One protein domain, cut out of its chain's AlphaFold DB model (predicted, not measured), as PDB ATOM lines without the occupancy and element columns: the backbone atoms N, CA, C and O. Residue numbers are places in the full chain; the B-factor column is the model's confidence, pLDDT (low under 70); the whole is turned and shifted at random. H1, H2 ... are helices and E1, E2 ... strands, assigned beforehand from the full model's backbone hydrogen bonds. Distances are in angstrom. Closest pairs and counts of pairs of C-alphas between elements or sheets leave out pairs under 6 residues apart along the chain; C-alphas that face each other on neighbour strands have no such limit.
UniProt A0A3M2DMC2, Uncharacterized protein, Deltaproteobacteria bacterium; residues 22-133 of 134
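This is residues 22 to 133 of the 134 residues of an uncharacterized protein of Deltaproteobacteria bacterium (UniProt A0A3M2DMC2). An elongated body has a small strand-helix-strand unit, E1, H1 and E2, at one end and the long E3-E4 hairpin reaching to the other, with H2 in the middle. After the hairpin, residues 99 to 124, with no named element, run out along it to its tip and fold back to H4. The printed part has 112 residues, in the order E1 H1 E2 H2 H3 E3 E4 H4: four named helices and four named strands, mixed in class, with under half of the residues in named elements. The two sheets are E1 and E2, parallel, and E3 and E4, antiparallel. The whole is compact, with a radius of gyration of the C-alphas of 15.0 A and spans of 49 by 27 by 21 A.

E1, residues 22 to 25, begins at C-alpha 22 (-33.745, -9.128, 15.724). H1, 34 to 46, is 18.6 A long; E2 is 51 to 55, H2 59 to 67 and H3 69 to 72. E3, 79 to 85, spans 19.3 A and E4, 92 to 98, 20.0 A. H4, 125 to 128, ends at C-alpha 128 (-50.266, -2.765, -0.932).

The E1-H1-E2 crossover is right-handed; N 24 and O 53 are 2.8 A apart. H1 and H2 are close but not clearly touching, C-alphas 37 and 64 being closest at 7.6 A. Across the E3-E4 hairpin, N 82 and O 95 are 2.8 A apart. H2 and H4 only just touch, with 3 pairs of C-alphas within 8 A, those of Val 62 and Tyr 128 closest at 6.8 A. Every O i to N i+4 pair is within hydrogen-bond range in H1 and H2; H3 and H4 are too short for one.

C-alphas 48 and 115, the farthest apart, are 49.8 A apart. The printed part has no cut; the link from E4 to H4 is long. No printed residue is under pLDDT 70.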
ATOM      1  N   VAL A  22     -32.581  -8.281  15.427       91.88
ATOM      2  CA  VAL A  22     -33.745  -9.128  15.724       91.88
ATOM      3  C   VAL A  22     -34.477  -9.440  14.426       91.88
ATOM      4  O   VAL A  22     -34.772  -8.536  13.652       91.88
ATOM      5  N   VAL A  23     -34.789 -10.715  14.187       93.50
ATOM      6  CA  VAL A  23     -35.592 -11.142  13.032       93.50
ATOM      7  C   VAL A  23     -36.958 -11.618  13.517       93.50
ATOM      8  O   VAL A  23     -37.063 -12.584  14.271       93.50
ATOM      9  N   LEU A  24     -38.007 -10.934  13.072       95.00
ATOM     10  CA  LEU A  24     -39.399 -11.261  13.330       95.00
ATOM     11  C   LEU A  24     -39.969 -12.019  12.129       95.00
ATOM     12  O   LEU A  24     -40.207 -11.439  11.072       95.00
ATOM     13  N   ASN A  25     -40.222 -13.314  12.296       96.00
ATOM     14  CA  ASN A  25     -40.971 -14.093  11.313       96.00
ATOM     15  C   ASN A  25     -42.475 -13.930  11.569       96.00
ATOM     16  O   ASN A  25     -42.988 -14.378  12.596       96.00
ATOM     17  N   LEU A  26     -43.178 -13.296  10.631       96.62
ATOM     18  CA  LEU A  26     -44.586 -12.924  10.777       96.62
ATOM     19  C   LEU A  26     -45.548 -13.849  10.020       96.62
ATOM     20  O   LEU A  26     -46.754 -13.614  10.053       96.62
ATOM     21  N   ALA A  27     -45.060 -14.934   9.409       93.31
ATOM     22  CA  ALA A  27     -45.838 -15.782   8.496       93.31
ATOM     23  C   ALA A  27     -47.137 -16.352   9.092       93.31
ATOM     24  O   ALA A  27     -48.055 -16.709   8.362       93.31
ATOM     25  N   ARG A  28     -47.217 -16.485  10.423       93.38
ATOM     26  CA  ARG A  28     -48.382 -17.056  11.126       93.38
ATOM     27  C   ARG A  28     -49.282 -16.002  11.773       93.38
ATOM     28  O   ARG A  28     -50.229 -16.359  12.479       93.38
ATOM     29  N   VAL A  29     -49.003 -14.717  11.562       94.56
ATOM     30  CA  VAL A  29     -49.858 -13.625  12.032       94.56
ATOM     31  C   VAL A  29     -51.092 -13.558  11.139       94.56
ATOM     32  O   VAL A  29     -51.007 -13.251   9.961       94.56
ATOM     33  N   ARG A  30     -52.266 -13.853  11.695       92.62
ATOM     34  CA  ARG A  30     -53.520 -13.879  10.915       92.62
ATOM     35  C   ARG A  30     -54.329 -12.593  11.026       92.62
ATOM     36  O   ARG A  30     -55.134 -12.296  10.159       92.62
ATOM     37  N   TYR A  31     -54.161 -11.875  12.130       93.12
ATOM     38  CA  TYR A  31     -54.967 -10.712  12.463       93.12
ATOM     39  C   TYR A  31     -54.239  -9.848  13.489       93.12
ATOM     40  O   TYR A  31     -53.633 -10.378  14.424       93.12
ATOM     41  N   ILE A  32     -54.338  -8.529  13.333       91.88
ATOM     42  CA  ILE A  32     -53.889  -7.540  14.312       91.88
ATOM     43  C   ILE A  32     -54.991  -6.489  14.449       91.88
ATOM     44  O   ILE A  32     -55.468  -5.950  13.457       91.88
ATOM     45  N   ASN A  33     -55.384  -6.190  15.685       91.56
ATOM     46  CA  ASN A  33     -56.265  -5.067  16.001       91.56
ATOM     47  C   ASN A  33     -55.464  -3.880  16.568       91.56
ATOM     48  O   ASN A  33     -54.243  -3.942  16.708       91.56
ATOM     49  N   SER A  34     -56.163  -2.810  16.949       91.00
ATOM     50  CA  SER A  34     -55.567  -1.599  17.531       91.00
ATOM     51  C   SER A  34     -54.749  -1.843  18.806       91.00
ATOM     52  O   SER A  34     -53.717  -1.209  19.015       91.00
ATOM     53  N   GLU A  35     -55.180  -2.762  19.672       95.56
ATOM     54  CA  GLU A  35     -54.423  -3.108  20.881       95.56
ATOM     55  C   GLU A  35     -53.156  -3.898  20.545       95.56
ATOM     56  O   GLU A  35     -52.093  -3.647  21.113       95.56
ATOM     57  N   GLY A  36     -53.250  -4.833  19.596       93.56
ATOM     58  CA  GLY A  36     -52.112  -5.605  19.110       93.56
ATOM     59  C   GLY A  36     -51.053  -4.720  18.460       93.56
ATOM     60  O   GLY A  36     -49.873  -4.874  18.764       93.56
ATOM     61  N   SER A  37     -51.462  -3.753  17.633       93.38
ATOM     62  CA  SER A  37     -50.527  -2.814  17.008       93.38
ATOM     63  C   SER A  37     -49.835  -1.916  18.030       93.38
ATOM     64  O   SER A  37     -48.620  -1.739  17.950       93.38
ATOM     65  N   ARG A  38     -50.561  -1.416  19.044       94.38
ATOM     66  CA  ARG A  38     -49.963  -0.630  20.134       94.38
ATOM     67  C   ARG A  38     -48.930  -1.440  20.914       94.38
ATOM     68  O   ARG A  38     -47.837  -0.944  21.165       94.38
ATOM     69  N   ARG A  39     -49.261  -2.679  21.289       94.88
ATOM     70  CA  ARG A  39     -48.340  -3.556  22.029       94.88
ATOM     71  C   ARG A  39     -47.112  -3.929  21.211       94.88
ATOM     72  O   ARG A  39     -46.021  -3.979  21.763       94.88
ATOM     73  N   LEU A  40     -47.282  -4.172  19.911       93.19
ATOM     74  CA  LEU A  40     -46.160  -4.422  19.013       93.19
ATOM     75  C   LEU A  40     -45.234  -3.205  18.952       93.19
ATOM     76  O   LEU A  40     -44.027  -3.365  19.076       93.19
ATOM     77  N   LEU A  41     -45.790  -1.998  18.824       93.25
ATOM     78  CA  LEU A  41     -44.999  -0.771  18.811       93.25
ATOM     79  C   LEU A  41     -44.220  -0.582  20.120       93.25
ATOM     80  O   LEU A  41     -43.017  -0.357  20.074       93.25
ATOM     81  N   GLN A  42     -44.884  -0.765  21.265       94.00
ATOM     82  CA  GLN A  42     -44.242  -0.697  22.577       94.00
ATOM     83  C   GLN A  42     -43.105  -1.720  22.710       94.00
ATOM     84  O   GLN A  42     -42.022  -1.383  23.172       94.00
ATOM     85  N   PHE A  43     -43.327  -2.961  22.272       92.56
ATOM     86  CA  PHE A  43     -42.280  -3.977  22.269       92.56
ATOM     87  C   PHE A  43     -41.066  -3.534  21.442       92.56
ATOM     88  O   PHE A  43     -39.938  -3.673  21.898       92.56
ATOM     89  N   LEU A  44     -41.288  -2.959  20.255       92.00
ATOM     90  CA  LEU A  44     -40.209  -2.436  19.413       92.00
ATOM     91  C   LEU A  44     -39.488  -1.235  20.042       92.00
ATOM     92  O   LEU A  44     -38.296  -1.076  19.808       92.00
ATOM     93  N   ASP A  45     -40.179  -0.407  20.830       91.12
ATOM     94  CA  ASP A  45     -39.572   0.692  21.599       91.12
ATOM     95  C   ASP A  45     -38.681   0.198  22.747       91.12
ATOM     96  O   ASP A  45     -37.700   0.850  23.100       91.12
ATOM     97  N   GLU A  46     -39.017  -0.949  23.336       90.81
ATOM     98  CA  GLU A  46     -38.292  -1.542  24.463       90.81
ATOM     99  C   GLU A  46     -37.115  -2.428  24.019       90.81
ATOM    100  O   GLU A  46     -36.277  -2.806  24.843       90.81
ATOM    101  N   LEU A  47     -37.026  -2.769  22.728       87.12
ATOM    102  CA  LEU A  47     -35.919  -3.560  22.208       87.12
ATOM    103  C   LEU A  47     -34.608  -2.755  22.260       87.12
ATOM    104  O   LEU A  47     -34.524  -1.673  21.686       87.12
ATOM    105  N   PRO A  48     -33.521  -3.315  22.829       80.69
ATOM    106  CA  PRO A  48     -32.189  -2.711  22.738       80.69
ATOM    107  C   PRO A  48     -31.572  -2.856  21.333       80.69
ATOM    108  O   PRO A  48     -30.433  -2.448  21.107       80.69
ATOM    109  N   ALA A  49     -32.295  -3.495  20.407       75.94
ATOM    110  CA  ALA A  49     -31.893  -3.720  19.030       75.94
ATOM    111  C   ALA A  49     -32.034  -2.439  18.211       75.94
ATOM    112  O   ALA A  49     -33.068  -1.779  18.232       75.94
ATOM    113  N   THR A  50     -31.004  -2.122  17.442       78.06
ATOM    114  CA  THR A  50     -31.019  -1.000  16.494       78.06
ATOM    115  C   THR A  50     -31.390  -1.442  15.078       78.06
ATOM    116  O   THR A  50     -31.608  -0.587  14.224       78.06
ATOM    117  N   ASP A  51     -31.490  -2.756  14.833       87.50
ATOM    118  CA  ASP A  51     -31.943  -3.345  13.571       87.50
ATOM    119  C   ASP A  51     -32.987  -4.445  13.834       87.50
ATOM    120  O   ASP A  51     -32.667  -5.539  14.316       87.50
ATOM    121  N   VAL A  52     -34.254  -4.151  13.535       93.50
ATOM    122  CA  VAL A  52     -35.354  -5.118  13.619       93.50
ATOM    123  C   VAL A  52     -35.869  -5.405  12.218       93.50
ATOM    124  O   VAL A  52     -36.383  -4.526  11.527       93.50
ATOM    125  N   VAL A  53     -35.761  -6.663  11.806       93.94
ATOM    126  CA  VAL A  53     -36.120  -7.126  10.469       93.94
ATOM    127  C   VAL A  53     -37.406  -7.933  10.521       93.94
ATOM    128  O   VAL A  53     -37.502  -8.888  11.285       93.94
ATOM    129  N   ALA A  54     -38.380  -7.590   9.682       95.69
ATOM    130  CA  ALA A  54     -39.612  -8.353   9.524       95.69
ATOM    131  C   ALA A  54     -39.568  -9.207   8.249       95.69
ATOM    132  O   ALA A  54     -39.268  -8.725   7.151       95.69
ATOM    133  N   GLU A  55     -39.896 -10.485   8.392       97.31
ATOM    134  CA  GLU A  55     -39.975 -11.452   7.301       97.31
ATOM    135  C   GLU A  55     -41.385 -12.018   7.170       97.31
ATOM    136  O   GLU A  55     -42.073 -12.244   8.168       97.31
ATOM    137  N   LEU A  56     -41.772 -12.323   5.928       97.44
ATOM    138  CA  LEU A  56     -43.037 -12.976   5.594       97.44
ATOM    139  C   LEU A  56     -44.248 -12.222   6.160       97.44
ATOM    140  O   LEU A  56     -45.155 -12.842   6.707       97.44
ATOM    141  N   ALA A  57     -44.249 -10.888   6.059       97.62
ATOM    142  CA  ALA A  57     -45.341 -10.060   6.559       97.62
ATOM    143  C   ALA A  57     -46.639 -10.340   5.769       97.62
ATOM    144  O   ALA A  57     -46.670 -10.098   4.562       97.62
ATOM    145  N   PRO A  58     -47.696 -10.861   6.415       97.62
ATOM    146  CA  PRO A  58     -48.962 -11.163   5.756       97.62
ATOM    147  C   PRO A  58     -49.788  -9.899   5.485       97.62
ATOM    148  O   PRO A  58     -49.479  -8.847   6.055       97.62
ATOM    149  N   PRO A  59     -50.870  -9.981   4.684       96.94
ATOM    150  CA  PRO A  59     -51.691  -8.821   4.322       96.94
ATOM    151  C   PRO A  59     -52.135  -7.979   5.522       96.94
ATOM    152  O   PRO A  59     -51.946  -6.771   5.519       96.94
ATOM    153  N   ALA A  60     -52.573  -8.617   6.613       95.31
ATOM    154  CA  ALA A  60     -52.970  -7.916   7.837       95.31
ATOM    155  C   ALA A  60     -51.840  -7.074   8.472       95.31
ATOM    156  O   ALA A  60     -52.106  -6.063   9.120       95.31
ATOM    157  N   VAL A  61     -50.579  -7.490   8.316       96.44
ATOM    158  CA  VAL A  61     -49.415  -6.716   8.772       96.44
ATOM    159  C   VAL A  61     -49.083  -5.615   7.774       96.44
ATOM    160  O   VAL A  61     -48.785  -4.501   8.191       96.44
ATOM    161  N   VAL A  62     -49.143  -5.901   6.473       96.81
ATOM    162  CA  VAL A  62     -48.893  -4.902   5.425       96.81
ATOM    163  C   VAL A  62     -49.893  -3.749   5.515       96.81
ATOM    164  O   VAL A  62     -49.486  -2.589   5.517       96.81
ATOM    165  N   ASP A  63     -51.177  -4.046   5.710       95.06
ATOM    166  CA  ASP A  63     -52.209  -3.037   5.954       95.06
ATOM    167  C   ASP A  63     -51.867  -2.172   7.171       95.06
ATOM    168  O   ASP A  63     -51.972  -0.947   7.125       95.06
ATOM    169  N   LEU A  64     -51.386  -2.790   8.253       94.56
ATOM    170  CA  LEU A  64     -50.975  -2.061   9.446       94.56
ATOM    171  C   LEU A  64     -49.756  -1.161   9.196       94.56
ATOM    172  O   LEU A  64     -49.732  -0.039   9.697       94.56
ATOM    173  N   LEU A  65     -48.764  -1.622   8.430       95.44
ATOM    174  CA  LEU A  65     -47.589  -0.825   8.056       95.44
ATOM    175  C   LEU A  65     -47.986   0.395   7.216       95.44
ATOM    176  O   LEU A  65     -47.476   1.487   7.452       95.44
ATOM    177  N   ASN A  66     -48.937   0.225   6.296       95.62
ATOM    178  CA  ASN A  66     -49.497   1.317   5.497       95.62
ATOM    179  C   ASN A  66     -50.299   2.320   6.352       95.62
ATOM    180  O   ASN A  66     -50.337   3.508   6.038       95.62
ATOM    181  N   LEU A  67     -50.945   1.860   7.429       94.12
ATOM    182  CA  LEU A  67     -51.780   2.692   8.307       94.12
ATOM    183  C   LEU A  67     -51.009   3.370   9.447       94.12
ATOM    184  O   LEU A  67     -51.446   4.409   9.945       94.12
ATOM    185  N   VAL A  68     -49.896   2.787   9.900       93.69
ATOM    186  CA  VAL A  68     -49.146   3.233  11.083       93.69
ATOM    187  C   VAL A  68     -47.683   3.489  10.705       93.69
ATOM    188  O   VAL A  68     -46.832   2.619  10.905       93.69
ATOM    189  N   PRO A  69     -47.343   4.703  10.230       91.12
ATOM    190  CA  PRO A  69     -45.982   5.044   9.806       91.12
ATOM    191  C   PRO A  69     -44.917   4.833  10.892       91.12
ATOM    192  O   PRO A  69     -43.793   4.442  10.598       91.12
ATOM    193  N   ALA A  70     -45.279   5.028  12.166       91.62
ATOM    194  CA  ALA A  70     -44.384   4.783  13.299       91.62
ATOM    195  C   ALA A  70     -43.965   3.308  13.442       91.62
ATOM    196  O   ALA A  70     -42.912   3.024  14.003       91.62
ATOM    197  N   LEU A  71     -44.788   2.370  12.959       91.62
ATOM    198  CA  LEU A  71     -44.438   0.954  12.924       91.62
ATOM    199  C   LEU A  71     -43.518   0.660  11.736       91.62
ATOM    200  O   LEU A  71     -42.507  -0.021  11.904       91.62
ATOM    201  N   ALA A  72     -43.843   1.204  10.559       91.94
ATOM    202  CA  ALA A  72     -43.034   1.048   9.353       91.94
ATOM    203  C   ALA A  72     -41.611   1.605   9.526       91.94
ATOM    204  O   ALA A  72     -40.657   0.989   9.067       91.94
ATOM    205  N   SER A  73     -41.439   2.703  10.268       90.88
ATOM    206  CA  SER A  73     -40.118   3.290  10.527       90.88
ATOM    207  C   SER A  73     -39.241   2.490  11.497       90.88
ATOM    208  O   SER A  73     -38.036   2.726  11.567       90.88
ATOM    209  N   LYS A  74     -39.820   1.546  12.247       91.88
ATOM    210  CA  LYS A  74     -39.108   0.708  13.227       91.88
ATOM    211  C   LYS A  74     -38.778  -0.689  12.717       91.88
ATOM    212  O   LYS A  74     -38.093  -1.435  13.411       91.88
ATOM    213  N   LEU A  75     -39.287  -1.061  11.544       91.88
ATOM    214  CA  LEU A  75     -39.142  -2.397  10.980       91.88
ATOM    215  C   LEU A  75     -38.559  -2.321   9.575       91.88
ATOM    216  O   LEU A  75     -39.156  -1.750   8.667       91.88
ATOM    217  N   SER A  76     -37.443  -3.005   9.362       93.06
ATOM    218  CA  SER A  76     -36.949  -3.287   8.019       93.06
ATOM    219  C   SER A  76     -37.662  -4.525   7.476       93.06
ATOM    220  O   SER A  76     -37.351  -5.661   7.838       93.06
ATOM    221  N   VAL A  77     -38.682  -4.335   6.638       95.69
ATOM    222  CA  VAL A  77     -39.398  -5.457   6.015       95.69
ATOM    223  C   VAL A  77     -38.580  -5.980   4.841       95.69
ATOM    224  O   VAL A  77     -38.206  -5.214   3.958       95.69
ATOM    225  N   THR A  78     -38.321  -7.288   4.800       96.50
ATOM    226  CA  THR A  78     -37.539  -7.923   3.715       96.50
ATOM    227  C   THR A  78     -38.360  -8.879   2.856       96.50
ATOM    228  O   THR A  78     -37.986  -9.191   1.722       96.50
ATOM    229  N   SER A  79     -39.501  -9.354   3.362       97.12
ATOM    230  CA  SER A  79     -40.451 -10.134   2.570       97.12
ATOM    231  C   SER A  79     -41.882 -10.008   3.071       97.12
ATOM    232  O   SER A  79     -42.117  -9.844   4.268       97.12
ATOM    233  N   VAL A  80     -42.825 -10.127   2.141       98.00
ATOM    234  CA  VAL A  80     -44.270 -10.069   2.385       98.00
ATOM    235  C   VAL A  80     -44.974 -11.265   1.740       98.00
ATOM    236  O   VAL A  80     -44.409 -11.911   0.851       98.00
ATOM    237  N   ILE A  81     -46.194 -11.557   2.188       98.06
ATOM    238  CA  ILE A  81     -47.098 -12.541   1.583       98.06
ATOM    239  C   ILE A  81     -48.172 -11.792   0.801       98.06
ATOM    240  O   ILE A  81     -49.042 -11.159   1.391       98.06
ATOM    241  N   VAL A  82     -48.087 -11.857  -0.523       97.94
ATOM    242  CA  VAL A  82     -48.990 -11.178  -1.450       97.94
ATOM    243  C   VAL A  82     -50.158 -12.110  -1.776       97.94
ATOM    244  O   VAL A  82     -49.907 -13.214  -2.267       97.94
ATOM    245  N   PRO A  83     -51.410 -11.679  -1.558       97.69
ATOM    246  CA  PRO A  83     -52.570 -12.467  -1.932       97.69
ATOM    247  C   PRO A  83     -52.740 -12.415  -3.452       97.69
ATOM    248  O   PRO A  83     -52.604 -11.358  -4.084       97.69
ATOM    249  N   VAL A  84     -53.030 -13.565  -4.042       98.19
ATOM    250  CA  VAL A  84     -53.239 -13.738  -5.478       98.19
ATOM    251  C   VAL A  84     -54.564 -14.434  -5.739       98.19
ATOM    252  O   VAL A  84     -55.021 -15.244  -4.940       98.19
ATOM    253  N   GLU A  85     -55.171 -14.134  -6.876       98.19
ATOM    254  CA  GLU A  85     -56.420 -14.741  -7.320       98.19
ATOM    255  C   GLU A  85     -56.288 -15.164  -8.784       98.19
ATOM    256  O   GLU A  85     -55.638 -14.502  -9.600       98.19
ATOM    257  N   CYS A  86     -56.874 -16.307  -9.130       98.12
ATOM    258  CA  CYS A  86     -56.998 -16.712 -10.519       98.12
ATOM    259  C   CYS A  86     -58.161 -15.962 -11.192       98.12
ATOM    260  O   CYS A  86     -59.312 -16.193 -10.817       98.12
ATOM    261  N   PRO A  87     -57.924 -15.194 -12.271       97.62
ATOM    262  CA  PRO A  87     -58.985 -14.424 -12.929       97.62
ATOM    263  C   PRO A  87     -60.037 -15.291 -13.646       97.62
ATOM    264  O   PRO A  87     -61.071 -14.784 -14.068       97.62
ATOM    265  N   ASN A  88     -59.782 -16.594 -13.823       97.56
ATOM    266  CA  ASN A  88     -60.678 -17.507 -14.542       97.56
ATOM    267  C   ASN A  88     -61.563 -18.348 -13.609       97.56
ATOM    268  O   ASN A  88     -62.750 -18.520 -13.870       97.56
ATOM    269  N   CYS A  89     -60.989 -18.899 -12.537       97.00
ATOM    270  CA  CYS A  89     -61.689 -19.824 -11.635       97.00
ATOM    271  C   CYS A  89     -61.838 -19.308 -10.199       97.00
ATOM    272  O   CYS A  89     -62.439 -19.997  -9.381       97.00
ATOM    273  N   LEU A  90     -61.330 -18.103  -9.910       97.56
ATOM    274  CA  LEU A  90     -61.410 -17.433  -8.607       97.56
ATOM    275  C   LEU A  90     -60.715 -18.184  -7.461       97.56
ATOM    276  O   LEU A  90     -60.955 -17.901  -6.293       97.56
ATOM    277  N   THR A  91     -59.839 -19.142  -7.774       97.94
ATOM    278  CA  THR A  91     -58.982 -19.768  -6.766       97.94
ATOM    279  C   THR A  91     -58.039 -18.725  -6.181       97.94
ATOM    280  O   THR A  91     -57.246 -18.119  -6.907       97.94
ATOM    281  N   GLU A  92     -58.123 -18.544  -4.868       97.38
ATOM    282  CA  GLU A  92     -57.236 -17.690  -4.084       97.38
ATOM    283  C   GLU A  92     -55.943 -18.429  -3.715       97.38
ATOM    284  O   GLU A  92     -55.897 -19.658  -3.611       97.38
ATOM    285  N   GLY A  93     -54.881 -17.668  -3.479       96.31
ATOM    286  CA  GLY A  93     -53.606 -18.178  -3.006       96.31
ATOM    287  C   GLY A  93     -52.725 -17.073  -2.443       96.31
ATOM    288  O   GLY A  93     -53.085 -15.900  -2.439       96.31
ATOM    289  N   ASP A  94     -51.535 -17.465  -2.002       96.75
ATOM    290  CA  ASP A  94     -50.557 -16.580  -1.381       96.75
ATOM    291  C   ASP A  94     -49.180 -16.810  -2.005       96.75
ATOM    292  O   ASP A  94     -48.729 -17.950  -2.146       96.75
ATOM    293  N   VAL A  95     -48.472 -15.728  -2.335       96.94
ATOM    294  CA  VAL A  95     -47.107 -15.795  -2.877       96.94
ATOM    295  C   VAL A  95     -46.149 -14.946  -2.060       96.94
ATOM    296  O   VAL A  95     -46.466 -13.848  -1.608       96.94
ATOM    297  N   ARG A  96     -44.929 -15.442  -1.867       97.00
ATOM    298  CA  ARG A  96     -43.885 -14.687  -1.172       97.00
ATOM    299  C   ARG A  96     -43.216 -13.714  -2.138       97.00
ATOM    300  O   ARG A  96     -42.604 -14.143  -3.110       97.00
ATOM    301  N   ALA A  97     -43.194 -12.433  -1.786       96.94
ATOM    302  CA  ALA A  97     -42.390 -11.427  -2.474       96.94
ATOM    303  C   ALA A  97     -41.242 -10.945  -1.578       96.94
ATOM    304  O   ALA A  97     -41.419 -10.726  -0.377       96.94
ATOM    305  N   ARG A  98     -40.048 -10.770  -2.157       96.62
ATOM    306  CA  ARG A  98     -38.967 -10.012  -1.507       96.62
ATOM    307  C   ARG A  98     -39.200  -8.530  -1.746       96.62
ATOM    308  O   ARG A  98     -39.558  -8.142  -2.854       96.62
ATOM    309  N   VAL A  99     -38.968  -7.722  -0.721       95.88
ATOM    310  CA  VAL A  99     -39.158  -6.272  -0.789       95.88
ATOM    311  C   VAL A  99     -37.869  -5.546  -0.438       95.88
ATOM    312  O   VAL A  99     -36.980  -6.089   0.220       95.88
ATOM    313  N   THR A 100     -37.742  -4.318  -0.924       92.62
ATOM    314  CA  THR A 100     -36.629  -3.424  -0.610       92.62
ATOM    315  C   THR A 100     -37.202  -2.025  -0.405       92.62
ATOM    316  O   THR A 100     -38.045  -1.617  -1.208       92.62
ATOM    317  N   PRO A 101     -36.781  -1.289   0.639       89.25
ATOM    318  CA  PRO A 101     -37.228   0.084   0.850       89.25
ATOM    319  C   PRO A 101     -37.038   0.954  -0.401       89.25
ATOM    320  O   PRO A 101     -36.046   0.823  -1.119       89.25
ATOM    321  N   GLY A 102     -38.002   1.830  -0.669       89.44
ATOM    322  CA  GLY A 102     -38.009   2.766  -1.792       89.44
ATOM    323  C   GLY A 102     -38.375   2.164  -3.151       89.44
ATOM    324  O   GLY A 102     -38.377   2.892  -4.143       89.44
ATOM    325  N   ARG A 103     -38.679   0.861  -3.240       89.69
ATOM    326  CA  ARG A 103     -38.989   0.196  -4.513       89.69
ATOM    327  C   ARG A 103     -40.201  -0.724  -4.403       89.69
ATOM    328  O   ARG A 103     -40.198  -1.668  -3.619       89.69
ATOM    329  N   VAL A 104     -41.181  -0.518  -5.282       90.56
ATOM    330  CA  VAL A 104     -42.266  -1.485  -5.504       90.56
ATOM    331  C   VAL A 104     -41.671  -2.752  -6.140       90.56
ATOM    332  O   VAL A 104     -40.989  -2.647  -7.168       90.56
ATOM    333  N   PRO A 105     -41.848  -3.939  -5.535       92.56
ATOM    334  CA  PRO A 105     -41.276  -5.173  -6.055       92.56
ATOM    335  C   PRO A 105     -42.039  -5.670  -7.288       92.56
ATOM    336  O   PRO A 105     -43.251  -5.502  -7.403       92.56
ATOM    337  N   GLU A 106     -41.334  -6.375  -8.166       91.38
ATOM    338  CA  GLU A 106     -41.981  -7.275  -9.121       91.38
ATOM    339  C   GLU A 106     -42.309  -8.587  -8.400       91.38
ATOM    340  O   GLU A 106     -41.436  -9.201  -7.778       91.38
ATOM    341  N   VAL A 107     -43.574  -8.997  -8.450       94.94
ATOM    342  CA  VAL A 107     -44.051 -10.237  -7.827       94.94
ATOM    343  C   VAL A 107     -44.036 -11.349  -8.870       94.94
ATOM    344  O   VAL A 107     -44.615 -11.204  -9.948       94.94
ATOM    345  N   ASP A 108     -43.384 -12.465  -8.548       95.00
ATOM    346  CA  ASP A 108     -43.409 -13.656  -9.395       95.00
ATOM    347  C   ASP A 108     -44.752 -14.379  -9.226       95.00
ATOM    348  O   ASP A 108     -45.015 -15.011  -8.201       95.00
ATOM    349  N   LEU A 109     -45.637 -14.192 -10.205       96.69
ATOM    350  CA  LEU A 109     -47.002 -14.706 -10.179       96.69
ATOM    351  C   LEU A 109     -47.054 -16.126 -10.766       96.69
ATOM    352  O   LEU A 109     -46.685 -16.305 -11.935       96.69
ATOM    353  N   PRO A 110     -47.536 -17.122  -9.999       96.19
ATOM    354  CA  PRO A 110     -47.579 -18.509 -10.426       96.19
ATOM    355  C   PRO A 110     -48.702 -18.756 -11.435       96.19
ATOM    356  O   PRO A 110     -49.592 -17.932 -11.671       96.19
ATOM    357  N   THR A 111     -48.665 -19.942 -12.023       97.94
ATOM    358  CA  THR A 111     -49.799 -20.506 -12.747       97.94
ATOM    359  C   THR A 111     -50.770 -21.137 -11.750       97.94
ATOM    360  O   THR A 111     -50.347 -21.761 -10.786       97.94
ATOM    361  N   CYS A 112     -52.068 -20.970 -11.979       97.44
ATOM    362  CA  CYS A 112     -53.124 -21.575 -11.180       97.44
ATOM    363  C   CYS A 112     -53.130 -23.099 -11.353       97.44
ATOM    364  O   CYS A 112     -53.239 -23.588 -12.480       97.44
ATOM    365  N   ASP A 113     -53.101 -23.828 -10.237       95.94
ATOM    366  CA  ASP A 113     -53.086 -25.295 -10.220       95.94
ATOM    367  C   ASP A 113     -54.402 -25.929 -10.711       95.94
ATOM    368  O   ASP A 113     -54.400 -27.065 -11.180       95.94
ATOM    369  N   GLU A 114     -55.519 -25.194 -10.665       96.56
ATOM    370  CA  GLU A 114     -56.849 -25.707 -11.031       96.56
ATOM    371  C   GLU A 114     -57.151 -25.594 -12.534       96.56
ATOM    372  O   GLU A 114     -57.740 -26.494 -13.132       96.56
ATOM    373  N   CYS A 115     -56.769 -24.483 -13.175       96.44
ATOM    374  CA  CYS A 115     -57.134 -24.218 -14.575       96.44
ATOM    375  C   CYS A 115     -55.971 -23.818 -15.492       96.44
ATOM    376  O   CYS A 115     -56.184 -23.616 -16.687       96.44
ATOM    377  N   GLY A 116     -54.752 -23.678 -14.966       96.94
ATOM    378  CA  GLY A 116     -53.568 -23.365 -15.768       96.94
ATOM    379  C   GLY A 116     -53.441 -21.903 -16.223       96.94
ATOM    380  O   GLY A 116     -52.502 -21.577 -16.950       96.94
ATOM    381  N   ALA A 117     -54.346 -21.006 -15.819       96.94
ATOM    382  CA  ALA A 117     -54.222 -19.570 -16.093       96.94
ATOM    383  C   ALA A 117     -53.150 -18.916 -15.200       96.94
ATOM    384  O   ALA A 117     -52.910 -19.372 -14.085       96.94
ATOM    385  N   ARG A 118     -52.517 -17.826 -15.654       97.75
ATOM    386  CA  ARG A 118     -51.610 -17.031 -14.804       97.75
ATOM    387  C   ARG A 118     -52.421 -16.353 -13.695       97.75
ATOM    388  O   ARG A 118     -53.464 -15.775 -13.986       97.75
ATOM    389  N   MET A 119     -51.963 -16.450 -12.448       98.25
ATOM    390  CA  MET A 119     -52.592 -15.750 -11.326       98.25
ATOM    391  C   MET A 119     -52.274 -14.254 -11.364       98.25
ATOM    392  O   MET A 119     -51.260 -13.839 -11.930       98.25
ATOM    393  N   GLU A 120     -53.126 -13.452 -10.735       98.00
ATOM    394  CA  GLU A 120     -52.966 -12.004 -10.602       98.00
ATOM    395  C   GLU A 120     -52.972 -11.606  -9.125       98.00
ATOM    396  O   GLU A 120     -53.436 -12.358  -8.272       98.00
ATOM    397  N   MET A 121     -52.431 -10.432  -8.795       97.88
ATOM    398  CA  MET A 121     -52.515  -9.922  -7.425       97.88
ATOM    399  C   MET A 121     -53.971  -9.598  -7.082       97.88
ATOM    400  O   MET A 121     -54.607  -8.812  -7.778       97.88
ATOM    401  N   ALA A 122     -54.462 -10.116  -5.955       97.38
ATOM    402  CA  ALA A 122     -55.808  -9.831  -5.447       97.38
ATOM    403  C   ALA A 122     -55.920  -8.435  -4.791       97.38
ATOM    404  O   ALA A 122     -56.932  -8.072  -4.195       97.38
ATOM    405  N   VAL A 123     -54.849  -7.642  -4.862       96.06
ATOM    406  CA  VAL A 123     -54.704  -6.317  -4.255       96.06
ATOM    407  C   VAL A 123     -54.088  -5.353  -5.258       96.06
ATOM    408  O   VAL A 123     -53.345  -5.749  -6.152       96.06
ATOM    409  N   LEU A 124     -54.350  -4.059  -5.075       95.12
ATOM    410  CA  LEU A 124     -53.727  -3.014  -5.888       95.12
ATOM    411  C   LEU A 124     -52.259  -2.828  -5.464       95.12
ATOM    412  O   LEU A 124     -52.036  -2.426  -4.316       95.12
ATOM    413  N   PRO A 125     -51.268  -3.052  -6.353       94.06
ATOM    414  CA  PRO A 125     -49.848  -2.996  -5.992       94.06
ATOM    415  C   PRO A 125     -49.439  -1.674  -5.338       94.06
ATOM    416  O   PRO A 125     -48.835  -1.683  -4.267       94.06
ATOM    417  N   ASP A 126     -49.860  -0.544  -5.913       92.50
ATOM    418  CA  ASP A 126     -49.517   0.795  -5.412       92.50
ATOM    419  C   ASP A 126     -50.027   1.054  -3.990       92.50
ATOM    420  O   ASP A 126     -49.424   1.817  -3.242       92.50
ATOM    421  N   ARG A 127     -51.137   0.415  -3.595       94.62
ATOM    422  CA  ARG A 127     -51.673   0.521  -2.230       94.62
ATOM    423  C   ARG A 127     -51.000  -0.463  -1.291       94.62
ATOM    424  O   ARG A 127     -50.664  -0.103  -0.171       94.62
ATOM    425  N   TYR A 128     -50.819  -1.696  -1.749       97.00
ATOM    426  CA  TYR A 128     -50.266  -2.765  -0.932       97.00
ATOM    427  C   TYR A 128     -48.814  -2.468  -0.531       97.00
ATOM    428  O   TYR A 128     -48.442  -2.629   0.627       97.00
ATOM    429  N   PHE A 129     -48.012  -1.941  -1.457       96.56
ATOM    430  CA  PHE A 129     -46.598  -1.634  -1.235       96.56
ATOM    431  C   PHE A 129     -46.315  -0.188  -0.797       96.56
ATOM    432  O   PHE A 129     -45.147   0.197  -0.737       96.56
ATOM    433  N   ALA A 130     -47.337   0.612  -0.472       95.31
ATOM    434  CA  ALA A 130     -47.173   2.039  -0.170       95.31
ATOM    435  C   ALA A 130     -46.198   2.312   0.994       95.31
ATOM    436  O   ALA A 130     -45.439   3.280   0.949       95.31
ATOM    437  N   PHE A 131     -46.148   1.427   1.995       95.00
ATOM    438  CA  PHE A 131     -45.248   1.522   3.145       95.00
ATOM    439  C   PHE A 131     -43.763   1.479   2.762       95.00
ATOM    440  O   PHE A 131     -42.926   1.901   3.552       95.00
ATOM    441  N   LEU A 132     -43.409   0.970   1.572       93.25
ATOM    442  CA  LEU A 132     -42.021   0.948   1.105       93.25
ATOM    443  C   LEU A 132     -41.529   2.331   0.680       93.25
ATOM    444  O   LEU A 132     -40.322   2.542   0.615       93.25
ATOM    445  N   THR A 133     -42.435   3.252   0.363       85.31
ATOM    446  CA  THR A 133     -42.117   4.593  -0.150       85.31
ATOM    447  C   THR A 133     -42.566   5.720   0.781       85.31
ATOM    448  O   THR A 133     -42.484   6.884   0.391       85.31
TER     449      THR A 133